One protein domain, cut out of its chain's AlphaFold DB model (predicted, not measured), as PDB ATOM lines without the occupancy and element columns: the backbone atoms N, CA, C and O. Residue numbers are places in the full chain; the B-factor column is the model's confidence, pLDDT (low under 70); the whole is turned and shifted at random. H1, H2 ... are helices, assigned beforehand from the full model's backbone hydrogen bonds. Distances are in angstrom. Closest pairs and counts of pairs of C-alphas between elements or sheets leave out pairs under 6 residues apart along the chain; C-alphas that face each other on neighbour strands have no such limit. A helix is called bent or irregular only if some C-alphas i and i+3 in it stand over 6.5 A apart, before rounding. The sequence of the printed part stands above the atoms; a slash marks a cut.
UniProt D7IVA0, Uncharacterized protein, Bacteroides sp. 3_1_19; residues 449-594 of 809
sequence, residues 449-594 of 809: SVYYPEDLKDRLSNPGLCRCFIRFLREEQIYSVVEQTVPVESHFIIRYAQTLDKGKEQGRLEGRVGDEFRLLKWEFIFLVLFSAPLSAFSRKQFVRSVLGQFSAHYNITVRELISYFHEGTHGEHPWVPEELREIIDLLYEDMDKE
ATOM      1  N   SER A 449      70.053  95.942  69.518       41.12
ATOM      2  CA  SER A 449      69.174  96.007  68.343       41.12
ATOM      3  C   SER A 449      69.203  97.342  67.576       41.12
ATOM      4  O   SER A 449      68.421  97.500  66.643       41.12
ATOM      5  N   VAL A 450      70.028  98.315  67.982       44.56
ATOM      6  CA  VAL A 450      70.149  99.639  67.341       44.56
ATOM      7  C   VAL A 450      71.349  99.720  66.377       44.56
ATOM      8  O   VAL A 450      71.435 100.661  65.592       44.56
ATOM      9  N   TYR A 451      72.257  98.737  66.384       53.12
ATOM     10  CA  TYR A 451      73.443  98.734  65.519       53.12
ATOM     11  C   TYR A 451      73.204  97.949  64.221       53.12
ATOM     12  O   TYR A 451      72.694  96.829  64.255       53.12
ATOM     13  N   TYR A 452      73.591  98.518  63.075       53.66
ATOM     14  CA  TYR A 452      73.568  97.792  61.804       53.66
ATOM     15  C   TYR A 452      74.742  96.790  61.732       53.66
ATOM     16  O   TYR A 452      75.811  97.062  62.284       53.66
ATOM     17  N   PRO A 453      74.592  95.641  61.039       56.31
ATOM     18  CA  PRO A 453      75.623  94.595  60.993       56.31
ATOM     19  C   PRO A 453      76.996  95.050  60.469       56.31
ATOM     20  O   PRO A 453      78.020  94.581  60.963       56.31
ATOM     21  N   GLU A 454      77.031  95.979  59.508       58.72
ATOM     22  CA  GLU A 454      78.284  96.508  58.943       58.72
ATOM     23  C   GLU A 454      79.046  97.391  59.951       58.72
ATOM     24  O   GLU A 454      80.261  97.267  60.086       58.72
ATOM     25  N   ASP A 455      78.331  98.190  60.753       56.97
ATOM     26  CA  ASP A 455      78.933  99.036  61.797       56.97
ATOM     27  C   ASP A 455      79.570  98.190  62.914       56.97
ATOM     28  O   ASP A 455      80.607  98.541  63.484       56.97
ATOM     29  N   LEU A 456      78.947  97.050  63.238       67.56
ATOM     30  CA  LEU A 456      79.486  96.095  64.205       67.56
ATOM     31  C   LEU A 456      80.750  95.425  63.669       67.56
ATOM     32  O   LEU A 456      81.711  95.264  64.416       67.56
ATOM     33  N   LYS A 457      80.781  95.070  62.384       68.25
ATOM     34  CA  LYS A 457      81.929  94.412  61.757       68.25
ATOM     35  C   LYS A 457      83.186  95.279  61.809       68.25
ATOM     36  O   LYS A 457      84.226  94.799  62.261       68.25
ATOM     37  N   ASP A 458      83.094  96.554  61.439       61.84
ATOM     38  CA  ASP A 458      84.239  97.475  61.481       61.84
ATOM     39  C   ASP A 458      84.745  97.696  62.912       61.84
ATOM     40  O   ASP A 458      85.954  97.733  63.169       61.84
ATOM     41  N   ARG A 459      83.821  97.773  63.876       64.50
ATOM     42  CA  ARG A 459      84.148  97.937  65.296       64.50
ATOM     43  C   ARG A 459      84.798  96.692  65.899       64.50
ATOM     44  O   ARG A 459      85.723  96.819  66.695       64.50
ATOM     45  N   LEU A 460      84.323  95.503  65.539       72.25
ATOM     46  CA  LEU A 460      84.801  94.224  66.072       72.25
ATOM     47  C   LEU A 460      86.091  93.739  65.393       72.25
ATOM     48  O   LEU A 460      86.826  92.955  65.985       72.25
ATOM     49  N   SER A 461      86.399  94.235  64.190       66.88
ATOM     50  CA  SER A 461      87.644  93.922  63.469       66.88
ATOM     51  C   SER A 461      88.883  94.597  64.072       66.88
ATOM     52  O   SER A 461      90.008  94.177  63.807       66.88
ATOM     53  N   ASN A 462      88.705  95.654  64.872       65.88
ATOM     54  CA  ASN A 462      89.802  96.356  65.535       65.88
ATOM     55  C   ASN A 462      89.935  95.891  67.004       65.88
ATOM     56  O   ASN A 462      88.980  96.074  67.762       65.88
ATOM     57  N   PRO A 463      91.100  95.371  67.447       57.75
ATOM     58  CA  PRO A 463      91.281  94.834  68.802       57.75
ATOM     59  C   PRO A 463      90.897  95.818  69.921       57.75
ATOM     60  O   PRO A 463      90.144  95.478  70.835       57.75
ATOM     61  N   GLY A 464      91.334  97.079  69.814       55.66
ATOM     62  CA  GLY A 464      91.065  98.110  70.820       55.66
ATOM     63  C   GLY A 464      89.591  98.517  70.883       55.66
ATOM     64  O   GLY A 464      89.033  98.672  71.973       55.66
ATOM     65  N   LEU A 465      88.936  98.643  69.723       57.91
ATOM     66  CA  LEU A 465      87.508  98.977  69.632       57.91
ATOM     67  C   LEU A 465      86.624  97.820  70.089       57.91
ATOM     68  O   LEU A 465      85.659  98.045  70.823       57.91
ATOM     69  N   CYS A 466      86.985  96.595  69.702       70.19
ATOM     70  CA  CYS A 466      86.328  95.372  70.126       70.19
ATOM     71  C   CYS A 466      86.355  95.272  71.649       70.19
ATOM     72  O   CYS A 466      85.299  95.183  72.273       70.19
ATOM     73  N   ARG A 467      87.541  95.391  72.260       70.38
ATOM     74  CA  ARG A 467      87.727  95.320  73.714       70.38
ATOM     75  C   ARG A 467      86.917  96.376  74.465       70.38
ATOM     76  O   ARG A 467      86.258  96.048  75.452       70.38
ATOM     77  N   CYS A 468      86.922  97.625  73.997       62.59
ATOM     78  CA  CYS A 468      86.127  98.695  74.607       62.59
ATOM     79  C   CYS A 468      84.624  98.420  74.506       62.59
ATOM     80  O   CYS A 468      83.898  98.646  75.470       62.59
ATOM     81  N   PHE A 469      84.162  97.896  73.370       69.81
ATOM     82  CA  PHE A 469      82.757  97.585  73.138       69.81
ATOM     83  C   PHE A 469      82.270  96.412  74.002       69.81
ATOM     84  O   PHE A 469      81.285  96.546  74.725       69.81
ATOM     85  N   ILE A 470      82.988  95.284  74.010       78.00
ATOM     86  CA  ILE A 470      82.592  94.076  74.760       78.00
ATOM     87  C   ILE A 470      82.728  94.230  76.282       78.00
ATOM     88  O   ILE A 470      82.067  93.501  77.026       78.00
ATOM     89  N   ARG A 471      83.554  95.177  76.764       76.50
ATOM     90  CA  ARG A 471      83.736  95.455  78.202       76.50
ATOM     91  C   ARG A 471      82.415  95.759  78.903       76.50
ATOM     92  O   ARG A 471      82.235  95.368  80.053       76.50
ATOM     93  N   PHE A 472      81.499  96.419  78.204       68.38
ATOM     94  CA  PHE A 472      80.221  96.868  78.749       68.38
ATOM     95  C   PHE A 472      79.050  95.922  78.448       68.38
ATOM     96  O   PHE A 472      77.943  96.146  78.934       68.38
ATOM     97  N   LEU A 473      79.280  94.856  77.675       75.44
ATOM     98  CA  LEU A 473      78.255  93.880  77.306       75.44
ATOM     99  C   LEU A 473      78.307  92.660  78.228       75.44
ATOM    100  O   LEU A 473      79.387  92.176  78.568       75.44
ATOM    101  N   ARG A 474      77.142  92.113  78.589       80.56
ATOM    102  CA  ARG A 474      76.988  90.786  79.226       80.56
ATOM    103  C   ARG A 474      77.204  89.662  78.203       80.56
ATOM    104  O   ARG A 474      77.200  89.911  77.008       80.56
ATOM    105  N   GLU A 475      77.397  88.416  78.640       84.38
ATOM    106  CA  GLU A 475      77.555  87.287  77.696       84.38
ATOM    107  C   GLU A 475      76.372  87.139  76.732       84.38
ATOM    108  O   GLU A 475      76.585  87.083  75.529       84.38
ATOM    109  N   GLU A 476      75.138  87.197  77.236       81.00
ATOM    110  CA  GLU A 476      73.905  87.125  76.426       81.00
ATOM    111  C   GLU A 476      73.847  88.202  75.332       81.00
ATOM    112  O   GLU A 476      73.361  87.995  74.220       81.00
ATOM    113  N   GLN A 477      74.398  89.370  75.653       80.25
ATOM    114  CA  GLN A 477      74.496  90.513  74.762       80.25
ATOM    115  C   GLN A 477      75.568  90.289  73.686       80.25
ATOM    116  O   GLN A 477      75.331  90.584  72.519       80.25
ATOM    117  N   ILE A 478      76.715  89.709  74.045       83.81
ATOM    118  CA  ILE A 478      77.749  89.338  73.071       83.81
ATOM    119  C   ILE A 478      77.247  88.217  72.148       83.81
ATOM    120  O   ILE A 478      77.487  88.273  70.946       83.81
ATOM    121  N   TYR A 479      76.477  87.257  72.664       88.06
ATOM    122  CA  TYR A 479      75.824  86.231  71.843       88.06
ATOM    123  C   TYR A 479      74.892  86.848  70.799       88.06
ATOM    124  O   TYR A 479      74.980  86.498  69.625       88.06
ATOM    125  N   SER A 480      74.097  87.848  71.192       80.12
ATOM    126  CA  SER A 480      73.240  88.592  70.258       80.12
ATOM    127  C   SER A 480      74.056  89.297  69.160       80.12
ATOM    128  O   SER A 480      73.640  89.337  68.006       80.12
ATOM    129  N   VAL A 481      75.242  89.825  69.489       81.62
ATOM    130  CA  VAL A 481      76.162  90.431  68.505       81.62
ATOM    131  C   VAL A 481      76.696  89.381  67.522       81.62
ATOM    132  O   VAL A 481      76.769  89.645  66.320       81.62
ATOM    133  N   VAL A 482      77.041  88.181  67.995       84.69
ATOM    134  CA  VAL A 482      77.483  87.072  67.128       84.69
ATOM    135  C   VAL A 482      76.347  86.616  66.203       84.69
ATOM    136  O   VAL A 482      76.570  86.431  65.008       84.69
ATOM    137  N   GLU A 483      75.124  86.496  66.721       83.50
ATOM    138  CA  GLU A 483      73.929  86.145  65.939       83.50
ATOM    139  C   GLU A 483      73.609  87.174  64.848       83.50
ATOM    140  O   GLU A 483      73.187  86.798  63.757       83.50
ATOM    141  N   GLN A 484      73.847  88.462  65.107       78.00
ATOM    142  CA  GLN A 484      73.634  89.531  64.127       78.00
ATOM    143  C   GLN A 484      74.735  89.608  63.064       78.00
ATOM    144  O   GLN A 484      74.448  89.886  61.901       78.00
ATOM    145  N   THR A 485      75.994  89.395  63.451       78.75
ATOM    146  CA  THR A 485      77.148  89.594  62.558       78.75
ATOM    147  C   THR A 485      77.475  88.369  61.713       78.75
ATOM    148  O   THR A 485      77.872  88.514  60.558       78.75
ATOM    149  N   VAL A 486      77.290  87.159  62.254       80.38
ATOM    150  CA  VAL A 486      77.551  85.892  61.555       80.38
ATOM    151  C   VAL A 486      76.407  84.904  61.826       80.38
ATOM    152  O   VAL A 486      76.596  83.898  62.508       80.38
ATOM    153  N   PRO A 487      75.199  85.149  61.280       79.06
ATOM    154  CA  PRO A 487      73.991  84.401  61.641       79.06
ATOM    155  C   PRO A 487      74.069  82.899  61.332       79.06
ATOM    156  O   PRO A 487      73.459  82.106  62.043       79.06
ATOM    157  N   VAL A 488      74.827  82.500  60.304       79.88
ATOM    158  CA  VAL A 488      74.933  81.099  59.850       79.88
ATOM    159  C   VAL A 488      75.785  80.241  60.792       79.88
ATOM    160  O   VAL A 488      75.425  79.104  61.078       79.88
ATOM    161  N   GLU A 489      76.900  80.777  61.293       84.19
ATOM    162  CA  GLU A 489      77.868  80.047  62.135       84.19
ATOM    163  C   GLU A 489      77.782  80.449  63.618       84.19
ATOM    164  O   GLU A 489      78.572  79.988  64.443       84.19
ATOM    165  N   SER A 490      76.810  81.294  63.977       86.19
ATOM    166  CA  SER A 490      76.648  81.856  65.321       86.19
ATOM    167  C   SER A 490      76.568  80.781  66.402       86.19
ATOM    168  O   SER A 490      77.270  80.870  67.409       86.19
ATOM    169  N   HIS A 491      75.786  79.722  66.161       87.06
ATOM    170  CA  HIS A 491      75.648  78.603  67.090       87.06
ATOM    171  C   HIS A 491      76.999  77.948  67.392       87.06
ATOM    172  O   HIS A 491      77.364  77.782  68.556       87.06
ATOM    173  N   PHE A 492      77.771  77.640  66.349       88.88
ATOM    174  CA  PHE A 492      79.087  77.023  66.474       88.88
ATOM    175  C   PHE A 492      80.071  77.929  67.232       88.88
ATOM    176  O   PHE A 492      80.745  77.473  68.154       88.88
ATOM    177  N   ILE A 493      80.120  79.223  66.895       89.38
ATOM    178  CA  ILE A 493      81.028  80.198  67.523       89.38
ATOM    179  C   ILE A 493      80.704  80.371  69.013       89.38
ATOM    180  O   ILE A 493      81.608  80.350  69.849       89.38
ATOM    181  N   ILE A 494      79.419  80.495  69.360       90.25
ATOM    182  CA  ILE A 494      78.962  80.615  70.751       90.25
ATOM    183  C   ILE A 494      79.313  79.346  71.538       90.25
ATOM    184  O   ILE A 494      79.857  79.431  72.642       90.25
ATOM    185  N   ARG A 495      79.072  78.162  70.963       86.00
ATOM    186  CA  ARG A 495      79.440  76.875  71.579       86.00
ATOM    187  C   ARG A 495      80.944  76.719  71.772       86.00
ATOM    188  O   ARG A 495      81.378  76.209  72.807       86.00
ATOM    189  N   TYR A 496      81.739  77.183  70.817       89.81
ATOM    190  CA  TYR A 496      83.191  77.206  70.934       89.81
ATOM    191  C   TYR A 496      83.659  78.135  72.059       89.81
ATOM    192  O   TYR A 496      84.436  77.702  72.910       89.81
ATOM    193  N   ALA A 497      83.116  79.351  72.150       89.81
ATOM    194  CA  ALA A 497      83.411  80.279  73.242       89.81
ATOM    195  C   ALA A 497      83.094  79.672  74.623       89.81
ATOM    196  O   ALA A 497      83.933  79.725  75.520       89.81
ATOM    197  N   GLN A 498      81.937  79.019  74.774       88.88
ATOM    198  CA  GLN A 498      81.552  78.314  76.007       88.88
ATOM    199  C   GLN A 498      82.494  77.149  76.343       88.88
ATOM    200  O   GLN A 498      82.740  76.845  77.510       88.88
ATOM    201  N   THR A 499      83.030  76.476  75.324       86.69
ATOM    202  CA  THR A 499      83.994  75.381  75.504       86.69
ATOM    203  C   THR A 499      85.341  75.912  75.999       86.69
ATOM    204  O   THR A 499      85.967  75.275  76.842       86.69
ATOM    205  N   LEU A 500      85.761  77.102  75.556       86.44
ATOM    206  CA  LEU A 500      86.951  77.775  76.088       86.44
ATOM    207  C   LEU A 500      86.787  78.145  77.572       86.44
ATOM    208  O   LEU A 500      87.744  78.000  78.330       86.44
ATOM    209  N   ASP A 501      85.592  78.562  78.006       85.50
ATOM    210  CA  ASP A 501      85.320  78.829  79.428       85.50
ATOM    211  C   ASP A 501      85.402  77.551  80.272       85.50
ATOM    212  O   ASP A 501      86.086  77.530  81.292       85.50
ATOM    213  N   LYS A 502      84.798  76.448  79.811       81.38
ATOM    214  CA  LYS A 502      84.909  75.144  80.490       81.38
ATOM    215  C   LYS A 502      86.350  74.641  80.551       81.38
ATOM    216  O   LYS A 502      86.771  74.106  81.570       81.38
ATOM    217  N   GLY A 503      87.117  74.841  79.478       77.19
ATOM    218  CA  GLY A 503      88.545  74.534  79.455       77.19
ATOM    219  C   GLY A 503      89.353  75.403  80.422       77.19
ATOM    220  O   GLY A 503      90.374  74.956  80.943       77.19
ATOM    221  N   LYS A 504      88.901  76.630  80.719       77.81
ATOM    222  CA  LYS A 504      89.495  77.451  81.781       77.81
ATOM    223  C   LYS A 504      89.271  76.826  83.158       77.81
ATOM    224  O   LYS A 504      90.221  76.710  83.925       77.81
ATOM    225  N   GLU A 505      88.040  76.415  83.442       75.56
ATOM    226  CA  GLU A 505      87.601  75.879  84.740       75.56
ATOM    227  C   GLU A 505      88.190  74.495  85.080       75.56
ATOM    228  O   GLU A 505      88.152  74.077  86.233       75.56
ATOM    229  N   GLN A 506      88.754  73.775  84.103       69.94
ATOM    230  CA  GLN A 506      89.293  72.418  84.276       69.94
ATOM    231  C   GLN A 506      90.828  72.342  84.419       69.94
ATOM    232  O   GLN A 506      91.445  71.314  84.129       69.94
ATOM    233  N   GLY A 507      91.471  73.411  84.894       60.97
ATOM    234  CA  GLY A 507      92.732  73.282  85.637       60.97
ATOM    235  C   GLY A 507      94.065  73.377  84.874       60.97
ATOM    236  O   GLY A 507      95.086  73.568  85.528       60.97
ATOM    237  N   ARG A 508      94.135  73.302  83.530       59.41
ATOM    238  CA  ARG A 508      95.410  73.581  82.800       59.41
ATOM    239  C   ARG A 508      95.603  75.055  82.429       59.41
ATOM    240  O   ARG A 508      96.740  75.494  82.261       59.41
ATOM    241  N   LEU A 509      94.512  75.807  82.300       57.41
ATOM    242  CA  LEU A 509      94.527  77.257  82.072       57.41
ATOM    243  C   LEU A 509      94.452  78.054  83.392       57.41
ATOM    244  O   LEU A 509      94.835  79.225  83.429       57.41
ATOM    245  N   GLU A 510      94.014  77.429  84.491       54.16
ATOM    246  CA  GLU A 510      94.031  78.025  85.832       54.16
ATOM    247  C   GLU A 510      95.466  78.324  86.296       54.16
ATOM    248  O   GLU A 510      96.365  77.490  86.214       54.16
ATOM    249  N   GLY A 511      95.695  79.559  86.753       54.47
ATOM    250  CA  GLY A 511      97.003  80.053  87.205       54.47
ATOM    251  C   GLY A 511      97.894  80.673  86.117       54.47
ATOM    252  O   GLY A 511      98.809  81.415  86.459       54.47
ATOM    253  N   ARG A 512      97.619  80.440  84.822       53.91
ATOM    254  CA  ARG A 512      98.300  81.115  83.687       53.91
ATOM    255  C   ARG A 512      97.458  82.205  83.023       53.91
ATOM    256  O   ARG A 512      97.980  83.024  82.276       53.91
ATOM    257  N   VAL A 513      96.160  82.201  83.295       58.38
ATOM    258  CA  VAL A 513      95.162  83.046  82.650       58.38
ATOM    259  C   VAL A 513      94.527  83.968  83.697       58.38
ATOM    260  O   VAL A 513      93.895  83.487  84.636       58.38
ATOM    261  N   GLY A 514      94.704  85.286  83.550       64.12
ATOM    262  CA  GLY A 514      94.218  86.294  84.504       64.12
ATOM    263  C   GLY A 514      92.720  86.626  84.407       64.12
ATOM    264  O   GLY A 514      91.967  86.040  83.620       64.12
ATOM    265  N   ASP A 515      92.297  87.625  85.187       65.38
ATOM    266  CA  ASP A 515      90.902  88.097  85.289       65.38
ATOM    267  C   ASP A 515      90.320  88.607  83.953       65.38
ATOM    268  O   ASP A 515      89.105  88.646  83.761       65.38
ATOM    269  N   GLU A 516      91.178  88.931  82.983       75.00
ATOM    270  CA  GLU A 516      90.788  89.463  81.672       75.00
ATOM    271  C   GLU A 516      90.382  88.403  80.634       75.00
ATOM    272  O   GLU A 516      89.999  88.765  79.519       75.00
ATOM    273  N   PHE A 517      90.412  87.104  80.968       82.44
ATOM    274  CA  PHE A 517      90.130  86.017  80.011       82.44
ATOM    275  C   PHE A 517      88.828  86.199  79.236       82.44
ATOM    276  O   PHE A 517      88.778  85.946  78.038       82.44
ATOM    277  N   ARG A 518      87.771  86.667  79.911       86.94
ATOM    278  CA  ARG A 518      86.470  86.899  79.280       86.94
ATOM    279  C   ARG A 518      86.585  87.868  78.102       86.94
ATOM    280  O   ARG A 518      85.976  87.630  77.064       86.94
ATOM    281  N   LEU A 519      87.324  88.964  78.283       81.94
ATOM    282  CA  LEU A 519      87.497  89.991  77.257       81.94
ATOM    283  C   LEU A 519      88.395  89.468  76.138       81.94
ATOM    284  O   LEU A 519      88.004  89.537  74.979       81.94
ATOM    285  N   LEU A 520      89.529  88.860  76.495       82.50
ATOM    286  CA  LEU A 520      90.499  88.315  75.540       82.50
ATOM    287  C   LEU A 520      89.905  87.202  74.670       82.50
ATOM    288  O   LEU A 520      90.134  87.173  73.465       82.50
ATOM    289  N   LYS A 521      89.074  86.330  75.252       88.88
ATOM    290  CA  LYS A 521      88.329  85.291  74.530       88.88
ATOM    291  C   LYS A 521      87.531  85.878  73.377       88.88
ATOM    292  O   LYS A 521      87.664  85.428  72.242       88.88
ATOM    293  N   TRP A 522      86.709  86.879  73.666       89.44
ATOM    294  CA  TRP A 522      85.859  87.500  72.658       89.44
ATOM    295  C   TRP A 522      86.653  88.380  71.695       89.44
ATOM    296  O   TRP A 522      86.378  88.347  70.501       89.44
ATOM    297  N   GLU A 523      87.672  89.091  72.176       83.31
ATOM    298  CA  GLU A 523      88.599  89.865  71.345       83.31
ATOM    299  C   GLU A 523      89.273  88.981  70.284       83.31
ATOM    300  O   GLU A 523      89.209  89.295  69.098       83.31
ATOM    301  N   PHE A 524      89.830  87.829  70.671       84.31
ATOM    302  CA  PHE A 524      90.469  86.897  69.737       84.31
ATOM    303  C   PHE A 524      89.476  86.221  68.795       84.31
ATOM    304  O   PHE A 524      89.773  86.057  67.613       84.31
ATOM    305  N   ILE A 525      88.294  85.851  69.296       85.44
ATOM    306  CA  ILE A 525      87.227  85.284  68.466       85.44
ATOM    307  C   ILE A 525      86.830  86.272  67.367       85.44
ATOM    308  O   ILE A 525      86.832  85.890  66.198       85.44
ATOM    309  N   PHE A 526      86.539  87.530  67.708       84.00
ATOM    310  CA  PHE A 526      86.128  88.538  66.728       84.00
ATOM    311  C   PHE A 526      87.261  88.932  65.777       84.00
ATOM    312  O   PHE A 526      87.027  89.036  64.574       84.00
ATOM    313  N   LEU A 527      88.494  89.056  66.282       76.75
ATOM    314  CA  LEU A 527      89.674  89.319  65.461       76.75
ATOM    315  C   LEU A 527      89.833  88.267  64.359       76.75
ATOM    316  O   LEU A 527      89.973  88.604  63.186       76.75
ATOM    317  N   VAL A 528      89.787  86.981  64.723       77.06
ATOM    318  CA  VAL A 528      89.929  85.885  63.756       77.06
ATOM    319  C   VAL A 528      88.721  85.835  62.821       77.06
ATOM    320  O   VAL A 528      88.900  85.663  61.616       77.06
ATOM    321  N   LEU A 529      87.511  86.038  63.344       78.94
ATOM    322  CA  LEU A 529      86.266  85.989  62.577       78.94
ATOM    323  C   LEU A 529      86.225  87.015  61.435       78.94
ATOM    324  O   LEU A 529      85.715  86.699  60.362       78.94
ATOM    325  N   PHE A 530      86.784  88.210  61.646       75.50
ATOM    326  CA  PHE A 530      86.782  89.292  60.654       75.50
ATOM    327  C   PHE A 530      88.135  89.534  59.961       75.50
ATOM    328  O   PHE A 530      88.236  90.419  59.115       75.50
ATOM    329  N   SER A 531      89.156  88.721  60.251       64.56
ATOM    330  CA  SER A 531      90.471  88.793  59.590       64.56
ATOM    331  C   SER A 531      90.467  88.355  58.115       64.56
ATOM    332  O   SER A 531      91.381  88.702  57.368       64.56
ATOM    333  N   ALA A 532      89.446  87.608  57.675       55.59
ATOM    334  CA  ALA A 532      89.321  87.090  56.313       55.59
ATOM    335  C   ALA A 532      87.858  87.134  55.815       55.59
ATOM    336  O   ALA A 532      86.930  87.171  56.625       55.59
ATOM    337  N   PRO A 533      87.607  87.120  54.488       53.06
ATOM    338  CA  PRO A 533      86.249  87.119  53.942       53.06
ATOM    339  C   PRO A 533      85.443  85.899  54.416       53.06
ATOM    340  O   PRO A 533      85.883  84.761  54.257       53.06
ATOM    341  N   LEU A 534      84.223  86.126  54.923       52.72
ATOM    342  CA  LEU A 534      83.313  85.082  55.434       52.72
ATOM    343  C   LEU A 534      83.012  83.962  54.418       52.72
ATOM    344  O   LEU A 534      82.685  82.847  54.812       52.72
ATOM    345  N   SER A 535      83.177  84.217  53.116       51.19
ATOM    346  CA  SER A 535      83.036  83.216  52.048       51.19
ATOM    347  C   SER A 535      84.071  82.081  52.105       51.19
ATOM    348  O   SER A 535      83.903  81.082  51.413       51.19
ATOM    349  N   ALA A 536      85.138  82.227  52.898       53.28
ATOM    350  CA  ALA A 536      86.200  81.236  53.095       53.28
ATOM    351  C   ALA A 536      86.238  80.665  54.530       53.28
ATOM    352  O   ALA A 536      87.244  80.076  54.932       53.28
ATOM    353  N   PHE A 537      85.176  80.852  55.325       68.81
ATOM    354  CA  PHE A 537      85.149  80.427  56.725       68.81
ATOM    355  C   PHE A 537      85.237  78.896  56.856       68.81
ATOM    356  O   PHE A 537      84.330  78.163  56.472       68.81
ATOM    357  N   SER A 538      86.339  78.412  57.430       79.69
ATOM    358  CA  SER A 538      86.546  77.004  57.778       79.69
ATOM    359  C   SER A 538      86.588  76.861  59.292       79.69
ATOM    360  O   SER A 538      87.472  77.423  59.938       79.69
ATOM    361  N   ARG A 539      85.672  76.066  59.863       84.12
ATOM    362  CA  ARG A 539      85.602  75.816  61.315       84.12
ATOM    363  C   ARG A 539      86.931  75.304  61.882       84.12
ATOM    364  O   ARG A 539      87.355  75.744  62.946       84.12
ATOM    365  N   LYS A 540      87.632  74.443  61.134       82.12
ATOM    366  CA  LYS A 540      88.954  73.906  61.500       82.12
ATOM    367  C   LYS A 540      90.027  74.994  61.555       82.12
ATOM    368  O   LYS A 540      90.745  75.097  62.548       82.12
ATOM    369  N   GLN A 541      90.105  75.837  60.523       78.25
ATOM    370  CA  GLN A 541      91.077  76.934  60.474       78.25
ATOM    371  C   GLN A 541      90.771  78.009  61.520       78.25
ATOM    372  O   GLN A 541      91.691  78.558  62.125       78.25
ATOM    373  N   PHE A 542      89.488  78.282  61.760       83.38
ATOM    374  CA  PHE A 542      89.019  79.215  62.777       83.38
ATOM    375  C   PHE A 542      89.444  78.771  64.183       83.38
ATOM    376  O   PHE A 542      90.136  79.523  64.866       83.38
ATOM    377  N   VAL A 543      89.131  77.529  64.581       85.00
ATOM    378  CA  VAL A 543      89.527  76.975  65.891       85.00
ATOM    379  C   VAL A 543      91.049  76.996  66.057       85.00
ATOM    380  O   VAL A 543      91.546  77.463  67.081       85.00
ATOM    381  N   ARG A 544      91.812  76.577  65.037       82.12
ATOM    382  CA  ARG A 544      93.286  76.622  65.073       82.12
ATOM    383  C   ARG A 544      93.824  78.047  65.231       82.12
ATOM    384  O   ARG A 544      94.748  78.260  66.009       82.12
ATOM    385  N   SER A 545      93.247  79.019  64.525       78.38
ATOM    386  CA  SER A 545      93.698  80.417  64.555       78.38
ATOM    387  C   SER A 545      93.381  81.093  65.890       78.38
ATOM    388  O   SER A 545      94.236  81.797  66.421       78.38
ATOM    389  N   VAL A 546      92.208  80.829  66.480       82.69
ATOM    390  CA  VAL A 546      91.862  81.334  67.821       82.69
ATOM    391  C   VAL A 546      92.776  80.716  68.884       82.69
ATOM    392  O   VAL A 546      93.347  81.452  69.687       82.69
ATOM    393  N   LEU A 547      93.015  79.397  68.855       82.81
ATOM    394  CA  LEU A 547      94.005  78.758  69.738       82.81
ATOM    395  C   LEU A 547      95.428  79.300  69.509       82.81
ATOM    396  O   LEU A 547      96.201  79.394  70.458       82.81
ATOM    397  N   GLY A 548      95.759  79.714  68.283       75.25
ATOM    398  CA  GLY A 548      96.986  80.438  67.946       75.25
ATOM    399  C   GLY A 548      97.117  81.789  68.655       75.25
ATOM    400  O   GLY A 548      98.183  82.094  69.184       75.25
ATOM    401  N   GLN A 549      96.032  82.567  68.743       75.44
ATOM    402  CA  GLN A 549      96.014  83.830  69.495       75.44
ATOM    403  C   GLN A 549      96.212  83.591  70.998       75.44
ATOM    404  O   GLN A 549      97.025  84.259  71.637       75.44
ATOM    405  N   PHE A 550      95.550  82.573  71.557       77.88
ATOM    406  CA  PHE A 550      95.768  82.154  72.946       77.88
ATOM    407  C   PHE A 550      97.198  81.667  73.194       77.88
ATOM    408  O   PHE A 550      97.791  81.996  74.220       77.88
ATOM    409  N   SER A 551      97.760  80.920  72.244       73.69
ATOM    410  CA  SER A 551      99.145  80.461  72.280       73.69
ATOM    411  C   SER A 551     100.125  81.633  72.325       73.69
ATOM    412  O   SER A 551     101.020  81.652  73.172       73.69
ATOM    413  N   ALA A 552      99.914  82.636  71.470       67.06
ATOM    414  CA  ALA A 552     100.731  83.841  71.416       67.06
ATOM    415  C   ALA A 552     100.611  84.694  72.689       67.06
ATOM    416  O   ALA A 552     101.619  85.201  73.178       67.06
ATOM    417  N   HIS A 553      99.401  84.834  73.236       70.75
ATOM    418  CA  HIS A 553      99.143  85.692  74.390       70.75
ATOM    419  C   HIS A 553      99.589  85.073  75.723       70.75
ATOM    420  O   HIS A 553     100.195  85.757  76.541       70.75
ATOM    421  N   TYR A 554      99.321  83.782  75.945       69.88
ATOM    422  CA  TYR A 554      99.641  83.096  77.207       69.88
ATOM    423  C   TYR A 554     100.962  82.319  77.176       69.88
ATOM    424  O   TYR A 554     101.301  81.650  78.152       69.88
ATOM    425  N   ASN A 555     101.707  82.396  76.068       65.75
ATOM    426  CA  ASN A 555     102.970  81.686  75.862       65.75
ATOM    427  C   ASN A 555     102.854  80.162  76.103       65.75
ATOM    428  O   ASN A 555     103.718  79.535  76.712       65.75
ATOM    429  N   ILE A 556     101.746  79.573  75.648       74.56
ATOM    430  CA  ILE A 556     101.482  78.123  75.651       74.56
ATOM    431  C   ILE A 556     101.574  77.663  74.204       74.56
ATOM    432  O   ILE A 556     101.105  78.375  73.326       74.56
ATOM    433  N   THR A 557     102.149  76.506  73.891       76.81
ATOM    434  CA  THR A 557     102.212  76.078  72.484       76.81
ATOM    435  C   THR A 557     100.831  75.668  71.966       76.81
ATOM    436  O   THR A 557     100.025  75.074  72.683       76.81
ATOM    437  N   VAL A 558     100.550  75.934  70.684       76.38
ATOM    438  CA  VAL A 558      99.298  75.488  70.039       76.38
ATOM    439  C   VAL A 558      99.116  73.969  70.178       76.38
ATOM    440  O   VAL A 558      97.999  73.506  70.394       76.38
ATOM    441  N   ARG A 559     100.211  73.196  70.142       77.94
ATOM    442  CA  ARG A 559     100.204  71.738  70.343       77.94
ATOM    443  C   ARG A 559      99.716  71.332  71.734       77.94
ATOM    444  O   ARG A 559      98.922  70.400  71.846       77.94
ATOM    445  N   GLU A 560     100.172  72.015  72.780       78.94
ATOM    446  CA  GLU A 560      99.729  71.763  74.157       78.94
ATOM    447  C   GLU A 560      98.244  72.096  74.329       78.94
ATOM    448  O   GLU A 560      97.519  71.333  74.965       78.94
ATOM    449  N   LEU A 561      97.774  73.188  73.712       81.44
ATOM    450  CA  LEU A 561      96.357  73.556  73.731       81.44
ATOM    451  C   LEU A 561      95.498  72.519  72.998       81.44
ATOM    452  O   LEU A 561      94.535  72.024  73.575       81.44
ATOM    453  N   ILE A 562      95.856  72.138  71.767       84.31
ATOM    454  CA  ILE A 562      95.121  71.116  71.001       84.31
ATOM    455  C   ILE A 562      95.106  69.779  71.756       84.31
ATOM    456  O   ILE A 562      94.043  69.178  71.890       84.31
ATOM    457  N   SER A 563      96.242  69.343  72.315       82.81
ATOM    458  CA  SER A 563      96.309  68.111  73.120       82.81
ATOM    459  C   SER A 563      95.395  68.166  74.342       82.81
ATOM    460  O   SER A 563      94.722  67.189  74.647       82.81
ATOM    461  N   TYR A 564      95.321  69.313  75.021       84.25
ATOM    462  CA  TYR A 564      94.434  69.492  76.168       84.25
ATOM    463  C   TYR A 564      92.951  69.399  75.789       84.25
ATOM    464  O   TYR A 564      92.187  68.690  76.442       84.25
ATOM    465  N   PHE A 565      92.543  70.072  74.712       84.62
ATOM    466  CA  PHE A 565      91.166  69.977  74.230       84.62
ATOM    467  C   PHE A 565      90.837  68.562  73.716       84.62
ATOM    468  O   PHE A 565      89.710  68.115  73.905       84.62
ATOM    469  N   HIS A 566      91.806  67.831  73.152       85.31
ATOM    470  CA  HIS A 566      91.656  66.429  72.734       85.31
ATOM    471  C   HIS A 566      91.559  65.450  73.923       85.31
ATOM    472  O   HIS A 566      90.763  64.516  73.922       85.31
ATOM    473  N   GLU A 567      92.299  65.668  75.010       82.38
ATOM    474  CA  GLU A 567      92.071  64.920  76.259       82.38
ATOM    475  C   GLU A 567      90.639  65.155  76.785       82.38
ATOM    476  O   GLU A 567      89.998  64.247  77.316       82.38
ATOM    477  N   GLY A 568      90.101  66.360  76.570       78.62
ATOM    478  CA  GLY A 568      88.727  66.724  76.907       78.62
ATOM    479  C   GLY A 568      87.631  66.124  76.022       78.62
ATOM    480  O   GLY A 568      86.462  66.132  76.427       78.62
ATOM    481  N   THR A 569      87.975  65.588  74.844       80.81
ATOM    482  CA  THR A 569      87.033  64.881  73.962       80.81
ATOM    483  C   THR A 569      86.902  63.396  74.301       80.81
ATOM    484  O   THR A 569      85.802  62.859  74.127       80.81
ATOM    485  N   HIS A 570      87.969  62.768  74.823       76.69
ATOM    486  CA  HIS A 570      88.083  61.310  75.040       76.69
ATOM    487  C   HIS A 570      88.314  60.870  76.502       76.69
ATOM    488  O   HIS A 570      88.510  59.682  76.757       76.69
ATOM    489  N   GLY A 571      88.311  61.789  77.474       67.25
ATOM    490  CA  GLY A 571      88.458  61.467  78.903       67.25
ATOM    491  C   GLY A 571      87.256  60.728  79.528       67.25
ATOM    492  O   GLY A 571      86.205  60.597  78.906       67.25
ATOM    493  N   GLU A 572      87.380  60.287  80.792       61.12
ATOM    494  CA  GLU A 572      86.317  59.564  81.538       61.12
ATOM    495  C   GLU A 572      84.990  60.349  81.626       61.12
ATOM    496  O   GLU A 572      83.907  59.761  81.682       61.12
ATOM    497  N   HIS A 573      85.071  61.682  81.573       71.50
ATOM    498  CA  HIS A 573      83.938  62.594  81.461       71.50
ATOM    499  C   HIS A 573      84.214  63.650  80.374       71.50
ATOM    500  O   HIS A 573      84.782  64.703  80.678       71.50
ATOM    501  N   PRO A 574      83.830  63.396  79.108       77.06
ATOM    502  CA  PRO A 574      84.037  64.345  78.020       77.06
ATOM    503  C   PRO A 574      83.285  65.652  78.279       77.06
ATOM    504  O   PRO A 574      82.077  65.649  78.527       77.06
ATOM    505  N   TRP A 575      83.989  66.778  78.206       79.69
ATOM    506  CA  TRP A 575      83.421  68.112  78.448       79.69
ATOM    507  C   TRP A 575      83.368  68.981  77.191       79.69
ATOM    508  O   TRP A 575      82.685  70.012  77.182       79.69
ATOM    509  N   VAL A 576      84.047  68.547  76.130       82.38
ATOM    510  CA  VAL A 576      83.978  69.145  74.800       82.38
ATOM    511  C   VAL A 576      82.712  68.648  74.076       82.38
ATOM    512  O   VAL A 576      82.491  67.435  74.011       82.38
ATOM    513  N   PRO A 577      81.873  69.549  73.527       81.69
ATOM    514  CA  PRO A 577      80.694  69.177  72.742       81.69
ATOM    515  C   PRO A 577      81.028  68.325  71.508       81.69
ATOM    516  O   PRO A 577      82.072  68.503  70.882       81.69
ATOM    517  N   GLU A 578      80.098  67.457  71.108       77.50
ATOM    518  CA  GLU A 578      80.260  66.529  69.975       77.50
ATOM    519  C   GLU A 578      80.580  67.245  68.648       77.50
ATOM    520  O   GLU A 578      81.431  66.797  67.890       77.50
ATOM    521  N   GLU A 579      80.008  68.430  68.433       77.75
ATOM    522  CA  GLU A 579      80.250  69.287  67.261       77.75
ATOM    523  C   GLU A 579      81.700  69.797  67.143       77.75
ATOM    524  O   GLU A 579      82.168  70.099  66.046       77.75
ATOM    525  N   LEU A 580      82.413  69.927  68.268       83.62
ATOM    526  CA  LEU A 580      83.814  70.363  68.313       83.62
ATOM    527  C   LEU A 580      84.788  69.186  68.355       83.62
ATOM    528  O   LEU A 580      85.953  69.366  67.996       83.62
ATOM    529  N   ARG A 581      84.313  67.999  68.754       84.12
ATOM    530  CA  ARG A 581      85.114  66.775  68.847       84.12
ATOM    531  C   ARG A 581      85.766  66.442  67.513       84.12
ATOM    532  O   ARG A 581      86.983  66.360  67.458       84.12
ATOM    533  N   GLU A 582      84.985  66.370  66.435       84.25
ATOM    534  CA  GLU A 582      85.514  66.052  65.100       84.25
ATOM    535  C   GLU A 582      86.604  67.040  64.654       84.25
ATOM    536  O   GLU A 582      87.607  66.647  64.066       84.25
ATOM    537  N   ILE A 583      86.447  68.333  64.959       85.81
ATOM    538  CA  ILE A 583      87.418  69.367  64.578       85.81
ATOM    539  C   ILE A 583      88.696  69.255  65.410       85.81
ATOM    540  O   ILE A 583      89.787  69.386  64.861       85.81
ATOM    541  N   ILE A 584      88.572  69.037  66.720       85.19
ATOM    542  CA  ILE A 584      89.715  68.887  67.627       85.19
ATOM    543  C   ILE A 584      90.480  67.598  67.320       85.19
ATOM    544  O   ILE A 584      91.706  67.646  67.256       85.19
ATOM    545  N   ASP A 585      89.784  66.494  67.049       84.81
ATOM    546  CA  ASP A 585      90.382  65.217  66.652       84.81
ATOM    547  C   ASP A 585      91.130  65.364  65.317       84.81
ATOM    548  O   ASP A 585      92.302  65.009  65.221       84.81
ATOM    549  N   LEU A 586      90.521  66.016  64.316       84.44
ATOM    550  CA  LEU A 586      91.190  66.332  63.047       84.44
ATOM    551  C   LEU A 586      92.405  67.252  63.220       84.44
ATOM    552  O   LEU A 586      93.378  67.127  62.480       84.44
ATOM    553  N   LEU A 587      92.342  68.222  64.135       83.50
ATOM    554  CA  LEU A 587      93.477  69.095  64.437       83.50
ATOM    555  C   LEU A 587      94.588  68.334  65.154       83.50
ATOM    556  O   LEU A 587      95.748  68.623  64.884       83.50
ATOM    557  N   TYR A 588      94.242  67.385  66.027       83.44
ATOM    558  CA  TYR A 588      95.179  66.537  66.757       83.44
ATOM    559  C   TYR A 588      95.889  65.549  65.823       83.44
ATOM    560  O   TYR A 588      97.114  65.482  65.835       83.44
ATOM    561  N   GLU A 589      95.147  64.866  64.946       82.06
ATOM    562  CA  GLU A 589      95.702  63.964  63.926       82.06
ATOM    563  C   GLU A 589      96.633  64.679  62.935       82.06
ATOM    564  O   GLU A 589      97.629  64.104  62.486       82.06
ATOM    565  N   ASP A 590      96.327  65.931  62.581       76.69
ATOM    566  CA  ASP A 590      97.189  66.738  61.715       76.69
ATOM    567  C   ASP A 590      98.505  67.126  62.403       76.69
ATOM    568  O   ASP A 590      99.517  67.267  61.717       76.69
ATOM    569  N   MET A 591      98.547  67.227  63.741       67.06
ATOM    570  CA  MET A 591      99.800  67.501  64.466       67.06
ATOM    571  C   MET A 591     100.832  66.379  64.311       67.06
ATOM    572  O   MET A 591     102.027  66.645  64.438       67.06
ATOM    573  N   ASP A 592     100.384  65.145  64.057       55.34
ATOM    574  CA  ASP A 592     101.254  63.981  63.852       55.34
ATOM    575  C   ASP A 592     101.689  63.817  62.382       55.34
ATOM    576  O   ASP A 592     102.660  63.111  62.097       55.34
ATOM    577  N   LYS A 593     100.997  64.475  61.439       56.81
ATOM    578  CA  LYS A 593     101.285  64.437  59.991       56.81
ATOM    579  C   LYS A 593     102.064  65.658  59.494       56.81
ATOM    580  O   LYS A 593     102.752  65.557  58.479       56.81
ATOM    581  N   GLU A 594     101.975  66.793  60.182       43.31
ATOM    582  CA  GLU A 594     102.763  67.988  59.884       43.31
ATOM    583  C   GLU A 594     104.214  67.782  60.370       43.31
ATOM    584  O   GLU A 594     104.515  67.838  61.564       43.31
TER     585      GLU A 594
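AT A GLANCE: This is residues 449 to 594 of the 809 residues of an uncharacterized protein of Bacteroides sp. 3_1_19 (UniProt D7IVA0). The long helices H4 and H6, with H5 running opposite ways to both, make the middle of the body, their three centres forming a triangle. H1, H2 and H3 gather at one end of the longest axis, on the H5 side, and H7 and H8, a crossed pair, cover the other end. The links before and after H5, residues 506 to 516 and 531 to 538, lie at opposite edges of the body. The printed part has 146 residues with eight named helices, H1 to H8 in order, and no named strand; the class is all helix, and the helix packing is mostly crossed. The whole is compact, with a radius of gyration of the C-alphas of 15.1 A, and rounded, spanning 45 by 34 by 26 A.

HOW THE PARTS SIT: H6, residues 539 to 554, touches H5, residues 517 to 530, at a steep tilt of 45 degrees, opposite ways; the closest C-alphas are those of Phe 524 and Val 546, 6.0 A apart. H5 is the hub, touching four helices. H4, residues 490 to 505, forms a helical hairpin with H5 at a tilt of 32 degrees, only just shallow, the C-alphas of Ala 497 and Lys 521 coming closest at 7.1 A. H4 and H6 are near each other. H2, residues 463 to 471, touches H5 at a steep tilt of 50 degrees, closest at the C-alphas of Arg 467 and Glu 523, 6.0 A. H1, residues 453 to 460, touches H5 through the closest C-alphas of Leu 460 and Phe 526, 5.9 A, but touches H2 only at the corner. H3, residues 475 to 485, touches H1, with the C-alphas of Pro 453 and Thr 485 closest at 5.5 A. H3 and H4 form a helical hairpin; the C-alphas of Glu 483 and Ser 490 are closest, 5.1 A. At the other end, H7, residues 558 to 570, touches H8, residues 578 to 593, at a steep tilt of 48 degrees, closest at the C-alphas of Thr 569 and Arg 581, 5.8 A. H8 touches H6 with residues 583 to 587 alone, the C-alphas of Lys 540 and Ile 583 being closest at 5.7 A. H5 is apart from H7 and H8. Every O i to N i+4 pair is within hydrogen-bond range in H1, H2, H3, H4, H6 and H7; in H5 9 of 10 are, in H8 8 of 12.

IN THESE COORDINATES: H1 begins at C-alpha 453, (75.623, 94.595, 60.993). H4 is 23.1 A long, H6 22.4 A and H8 23.4 A. H5 begins at C-alpha 517, (90.130, 86.017, 80.011), and H8 ends at C-alpha 593, (101.285, 64.437, 59.991). H8 is only just irregular: C-alphas 579 and 582 are 6.55 A apart.

THE WHOLE: The C-alphas of Val 450 and Lys 593, the two farthest apart, are 47.6 A apart. The printed part has no cut. The link from H4 to H5 is long. The mean pLDDT of the printed part is 74.6, and 45 residues are under 70, among them 449 to 459, 506 to 515 and 531 to 537.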